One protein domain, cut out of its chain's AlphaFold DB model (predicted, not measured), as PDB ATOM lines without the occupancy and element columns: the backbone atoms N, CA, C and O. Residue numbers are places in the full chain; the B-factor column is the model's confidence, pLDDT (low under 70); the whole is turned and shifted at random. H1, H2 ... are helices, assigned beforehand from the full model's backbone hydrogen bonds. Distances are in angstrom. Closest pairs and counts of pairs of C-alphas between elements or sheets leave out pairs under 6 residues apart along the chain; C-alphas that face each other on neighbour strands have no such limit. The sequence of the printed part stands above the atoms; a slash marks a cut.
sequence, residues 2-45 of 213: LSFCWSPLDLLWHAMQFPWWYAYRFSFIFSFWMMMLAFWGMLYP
ATOM      1  N   LEU A   2     -15.976  41.790   0.297       68.81
ATOM      2  CA  LEU A   2     -16.971  42.692  -0.320       68.81
ATOM      3  C   LEU A   2     -17.676  43.651   0.656       68.81
ATOM      4  O   LEU A   2     -17.860  44.815   0.324       68.81
ATOM      5  N   SER A   3     -17.995  43.198   1.874       75.62
ATOM      6  CA  SER A   3     -18.690  44.027   2.866       75.62
ATOM      7  C   SER A   3     -17.930  45.272   3.337       75.62
ATOM      8  O   SER A   3     -18.577  46.182   3.838       75.62
ATOM      9  N   PHE A   4     -16.600  45.305   3.210       73.38
ATOM     10  CA  PHE A   4     -15.764  46.439   3.637       73.38
ATOM     11  C   PHE A   4     -15.136  47.180   2.452       73.38
ATOM     12  O   PHE A   4     -14.535  48.229   2.633       73.38
ATOM     13  N   CYS A   5     -15.228  46.618   1.241       76.75
ATOM     14  CA  CYS A   5     -14.669  47.219   0.029       76.75
ATOM     15  C   CYS A   5     -15.711  47.870  -0.861       76.75
ATOM     16  O   CYS A   5     -15.388  48.776  -1.624       76.75
ATOM     17  N   TRP A   6     -16.953  47.406  -0.789       82.00
ATOM     18  CA  TRP A   6     -18.027  48.000  -1.553       82.00
ATOM     19  C   TRP A   6     -18.673  49.115  -0.734       82.00
ATOM     20  O   TRP A   6     -19.253  48.850   0.321       82.00
ATOM     21  N   SER A   7     -18.570  50.353  -1.226       80.19
ATOM     22  CA  SER A   7     -18.950  51.573  -0.499       80.19
ATOM     23  C   SER A   7     -20.327  51.522   0.173       80.19
ATOM     24  O   SER A   7     -20.413  51.960   1.315       80.19
ATOM     25  N   PRO A   8     -21.396  50.967  -0.436       83.94
ATOM     26  CA  PRO A   8     -22.699  50.874   0.226       83.94
ATOM     27  C   PRO A   8     -22.693  49.996   1.482       83.94
ATOM     28  O   PRO A   8     -23.328  50.340   2.474       83.94
ATOM     29  N   LEU A   9     -21.972  48.871   1.460       83.25
ATOM     30  CA  LEU A   9     -21.872  47.980   2.618       83.25
ATOM     31  C   LEU A   9     -20.916  48.540   3.669       83.25
ATOM     32  O   LEU A   9     -21.221  48.463   4.855       83.25
ATOM     33  N   ASP A  10     -19.802  49.142   3.250       82.62
ATOM     34  CA  ASP A  10     -18.874  49.803   4.172       82.62
ATOM     35  C   ASP A  10     -19.561  50.951   4.927       82.62
ATOM     36  O   ASP A  10     -19.372  51.126   6.127       82.62
ATOM     37  N   LEU A  11     -20.451  51.678   4.253       84.94
ATOM     38  CA  LEU A  11     -21.225  52.763   4.835       84.94
ATOM     39  C   LEU A  11     -22.185  52.284   5.946       84.94
ATOM     40  O   LEU A  11     -22.370  52.991   6.939       84.94
ATOM     41  N   LEU A  12     -22.732  51.065   5.843       86.50
ATOM     42  CA  LEU A  12     -23.545  50.462   6.911       86.50
ATOM     43  C   LEU A  12     -22.723  50.213   8.179       86.50
ATOM     44  O   LEU A  12     -23.184  50.513   9.280       86.50
ATOM     45  N   TRP A  13     -21.489  49.728   8.028       80.88
ATOM     46  CA  TRP A  13     -20.563  49.544   9.152       80.88
ATOM     47  C   TRP A  13     -20.176  50.862   9.824       80.88
ATOM     48  O   TRP A  13     -19.786  50.881  10.990       80.88
ATOM     49  N   HIS A  14     -20.322  51.968   9.102       80.94
ATOM     50  CA  HIS A  14     -20.029  53.308   9.575       80.94
ATOM     51  C   HIS A  14     -21.274  54.138   9.907       80.94
ATOM     52  O   HIS A  14     -21.204  55.366   9.936       80.94
ATOM     53  N   ALA A  15     -22.415  53.486  10.161       86.56
ATOM     54  CA  ALA A  15     -23.663  54.154  10.529       86.56
ATOM     55  C   ALA A  15     -24.062  55.279   9.552       86.56
ATOM     56  O   ALA A  15     -24.514  56.349   9.952       86.56
ATOM     57  N   MET A  16     -23.902  55.025   8.253       86.06
ATOM     58  CA  MET A  16     -24.244  55.951   7.173       86.06
ATOM     59  C   MET A  16     -23.364  57.202   7.053       86.06
ATOM     60  O   MET A  16     -23.748  58.163   6.389       86.06
ATOM     61  N   GLN A  17     -22.155  57.182   7.621       80.81
ATOM     62  CA  GLN A  17     -21.169  58.258   7.480       80.81
ATOM     63  C   GLN A  17     -19.822  57.723   6.999       80.81
ATOM     64  O   GLN A  17     -19.371  56.685   7.460       80.81
ATOM     65  N   PHE A  18     -19.130  58.417   6.093       75.31
ATOM     66  CA  PHE A  18     -17.809  57.949   5.666       75.31
ATOM     67  C   PHE A  18     -16.738  58.191   6.744       75.31
ATOM     68  O   PHE A  18     -16.712  59.257   7.367       75.31
ATOM     69  N   PRO A  19     -15.821  57.231   6.964       68.81
ATOM     70  CA  PRO A  19     -14.653  57.433   7.812       68.81
ATOM     71  C   PRO A  19     -13.731  58.514   7.239       68.81
ATOM     72  O   PRO A  19     -13.417  58.505   6.054       68.81
ATOM     73  N   TRP A  20     -13.230  59.400   8.100       61.03
ATOM     74  CA  TRP A  20     -12.236  60.412   7.716       61.03
ATOM     75  C   TRP A  20     -10.806  59.841   7.697       61.03
ATOM     76  O   TRP A  20      -9.932  60.377   7.028       61.03
ATOM     77  N   TRP A  21     -10.570  58.733   8.415       58.53
ATOM     78  CA  TRP A  21      -9.266  58.082   8.560       58.53
ATOM     79  C   TRP A  21      -9.403  56.553   8.562       58.53
ATOM     80  O   TRP A  21     -10.447  56.023   8.939       58.53
ATOM     81  N   TYR A  22      -8.323  55.856   8.186       66.38
ATOM     82  CA  TYR A  22      -8.183  54.390   8.213       66.38
ATOM     83  C   TYR A  22      -9.283  53.628   7.457       66.38
ATOM     84  O   TYR A  22     -10.158  52.992   8.051       66.38
ATOM     85  N   ALA A  23      -9.200  53.654   6.124       69.12
ATOM     86  CA  ALA A  23     -10.013  52.787   5.274       69.12
ATOM     87  C   ALA A  23      -9.884  51.314   5.711       69.12
ATOM     88  O   ALA A  23      -8.811  50.877   6.132       69.12
ATOM     89  N   TYR A  24     -10.974  50.548   5.605       74.56
ATOM     90  CA  TYR A  24     -11.017  49.116   5.940       74.56
ATOM     91  C   TYR A  24     -10.726  48.765   7.408       74.56
ATOM     92  O   TYR A  24     -10.359  47.626   7.709       74.56
ATOM     93  N   ARG A  25     -10.924  49.696   8.351       81.94
ATOM     94  CA  ARG A  25     -10.691  49.458   9.788       81.94
ATOM     95  C   ARG A  25     -11.456  48.277  10.384       81.94
ATOM     96  O   ARG A  25     -11.020  47.768  11.400       81.94
ATOM     97  N   PHE A  26     -12.546  47.811   9.776       83.38
ATOM     98  CA  PHE A  26     -13.295  46.635  10.244       83.38
ATOM     99  C   PHE A  26     -12.773  45.298   9.697       83.38
ATOM    100  O   PHE A  26     -13.270  44.237  10.071       83.38
ATOM    101  N   SER A  27     -11.737  45.315   8.853       84.31
ATOM    102  CA  SER A  27     -11.111  44.101   8.313       84.31
ATOM    103  C   SER A  27     -10.589  43.149   9.399       84.31
ATOM    104  O   SER A  27     -10.602  41.937   9.182       84.31
ATOM    105  N   PHE A  28     -10.230  43.653  10.591       85.44
ATOM    106  CA  PHE A  28      -9.808  42.806  11.716       85.44
ATOM    107  C   PHE A  28     -10.888  41.804  12.146       85.44
ATOM    108  O   PHE A  28     -10.542  40.710  12.583       85.44
ATOM    109  N   ILE A  29     -12.178  42.140  12.000       89.06
ATOM    110  CA  ILE A  29     -13.291  41.246  12.364       89.06
ATOM    111  C   ILE A  29     -13.242  39.997  11.485       89.06
ATOM    112  O   ILE A  29     -13.331  38.870  11.970       89.06
ATOM    113  N   PHE A  30     -13.047  40.201  10.184       86.31
ATOM    114  CA  PHE A  30     -12.916  39.104   9.236       86.31
ATOM    115  C   PHE A  30     -11.644  38.290   9.482       86.31
ATOM    116  O   PHE A  30     -11.710  37.064   9.493       86.31
ATOM    117  N   SER A  31     -10.508  38.941   9.741       87.81
ATOM    118  CA  SER A  31      -9.259  38.245  10.075       87.81
ATOM    119  C   SER A  31      -9.398  37.384  11.334       87.81
ATOM    120  O   SER A  31      -8.962  36.234  11.344       87.81
ATOM    121  N   PHE A  32     -10.062  37.897  12.375       90.44
ATOM    122  CA  PHE A  32     -10.334  37.143  13.597       90.44
ATOM    123  C   PHE A  32     -11.242  35.939  13.331       90.44
ATOM    124  O   PHE A  32     -10.972  34.837  13.805       90.44
ATOM    125  N   TRP A  33     -12.283  36.125  12.519       92.62
ATOM    126  CA  TRP A  33     -13.165  35.035  12.115       92.62
ATOM    127  C   TRP A  33     -12.419  33.939  11.337       92.62
ATOM    128  O   TRP A  33     -12.580  32.759  11.641       92.62
ATOM    129  N   MET A  34     -11.538  34.308  10.401       89.44
ATOM    130  CA  MET A  34     -10.692  33.351   9.674       89.44
ATOM    131  C   MET A  34      -9.752  32.583  10.610       89.44
ATOM    132  O   MET A  34      -9.602  31.370  10.474       89.44
ATOM    133  N   MET A  35      -9.157  33.264  11.591       89.06
ATOM    134  CA  MET A  35      -8.310  32.632  12.606       89.06
ATOM    135  C   MET A  35      -9.102  31.645  13.477       89.06
ATOM    136  O   MET A  35      -8.623  30.549  13.765       89.06
ATOM    137  N   MET A  36     -10.339  31.991  13.846       92.38
ATOM    138  CA  MET A  36     -11.236  31.099  14.582       92.38
ATOM    139  C   MET A  36     -11.598  29.851  13.764       92.38
ATOM    140  O   MET A  36     -11.559  28.739  14.291       92.38
ATOM    141  N   LEU A  37     -11.889  30.004  12.467       89.56
ATOM    142  CA  LEU A  37     -12.128  28.871  11.569       89.56
ATOM    143  C   LEU A  37     -10.897  27.970  11.432       89.56
ATOM    144  O   LEU A  37     -11.037  26.750  11.457       89.56
ATOM    145  N   ALA A  38      -9.702  28.553  11.318       87.38
ATOM    146  CA  ALA A  38      -8.456  27.793  11.269       87.38
ATOM    147  C   ALA A  38      -8.247  26.979  12.556       87.38
ATOM    148  O   ALA A  38      -7.921  25.796  12.492       87.38
ATOM    149  N   PHE A  39      -8.515  27.581  13.718       88.50
ATOM    150  CA  PHE A  39      -8.456  26.897  15.008       88.50
ATOM    151  C   PHE A  39      -9.444  25.725  15.090       88.50
ATOM    152  O   PHE A  39      -9.063  24.615  15.463       88.50
ATOM    153  N   TRP A  40     -10.699  25.920  14.676       88.44
ATOM    154  CA  TRP A  40     -11.676  24.828  14.621       88.44
ATOM    155  C   TRP A  40     -11.286  23.735  13.626       88.44
ATOM    156  O   TRP A  40     -11.424  22.558  13.946       88.44
ATOM    157  N   GLY A  41     -10.742  24.106  12.466       84.94
ATOM    158  CA  GLY A  41     -10.240  23.164  11.464       84.94
ATOM    159  C   GLY A  41      -9.022  22.354  11.920       84.94
ATOM    160  O   GLY A  41      -8.730  21.321  11.319       84.94
ATOM    161  N   MET A  42      -8.321  22.799  12.968       82.81
ATOM    162  CA  MET A  42      -7.261  22.038  13.639       82.81
ATOM    163  C   MET A  42      -7.787  21.150  14.770       82.81
ATOM    164  O   MET A  42      -7.274  20.052  14.966       82.81
ATOM    165  N   LEU A  43      -8.775  21.622  15.539       85.38
ATOM    166  CA  LEU A  43      -9.340  20.863  16.659       85.38
ATOM    167  C   LEU A  43     -10.223  19.701  16.202       85.38
ATOM    168  O   LEU A  43     -10.199  18.632  16.810       85.38
ATOM    169  N   TYR A  44     -11.020  19.926  15.159       85.25
ATOM    170  CA  TYR A  44     -12.025  18.982  14.695       85.25
ATOM    171  C   TYR A  44     -11.624  18.448  13.316       85.25
ATOM    172  O   TYR A  44     -11.827  19.140  12.312       85.25
ATOM    173  N   PRO A  45     -11.049  17.232  13.239       81.31
ATOM    174  CA  PRO A  45     -10.676  16.648  11.963       81.31
ATOM    175  C   PRO A  45     -11.913  16.485  11.079       81.31
ATOM    176  O   PRO A  45     -12.977  16.034  11.510       81.31
TER     177      PRO A  45
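Overview. This is residues 2 to 45 of the 213 residues of an uncharacterized protein of Pediococcus acidilactici NGRI 0510Q (UniProt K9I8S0). Picture one long helix, H3, as an arm sticking out from a small head, where two short helices, H1 and H2, meet at a corner and the loop of residues 14 to 26 leads on to the arm. Residues 31 to 45, of which 31 to 43 belong to H3, stand free, and this arm makes most of the length. The printed part has 44 residues with three named helices, in the order H1, H2, H3, and no named strand; the class is all helix. The whole is only just loose, close to extended, with a radius of gyration of the C-alphas of 13.9 A and spans of 43 by 17 by 14 A.

Arrangement. Start at H1, residues 2 to 5, and pass the tight link of one residue to H2, residues 7 to 13. The two touch only at the corner by their link; look at Phe 4 and Asp 10, their closest C-alphas, 4.6 A apart. Next comes H3, residues 27 to 43, which is close to H1 but not clearly touching: their closest C-alphas, those of Phe 4 and Ser 27, are 7.0 A apart. H2 and H3 are apart. In H2 and H3 every O i to N i+4 pair is within hydrogen-bond range; H1 is too short for such a pair, and its one O i to N i+3 pair is within range.

Along the chain. Find C-alpha 2 at (-16.971, 42.692, -0.320), where H1 begins; it runs 5.1 A to C-alpha 5. H2 runs 10.0 A from C-alpha 7 to C-alpha 13. Then find C-alpha 27 at (-11.111, 44.101, 8.313); from there H3 runs 24.8 A to C-alpha 43 at (-9.340, 20.863, 16.659).

Size, cuts and confidence. The two C-alphas farthest apart are those of Trp 20 and Pro 45, at 44.0 A. The printed part has no cut, and the link from H2 to H3, 13 residues, is long. The mean pLDDT of the printed part is 81.7; look for values under 70 at residue 2 and residues 19 to 23.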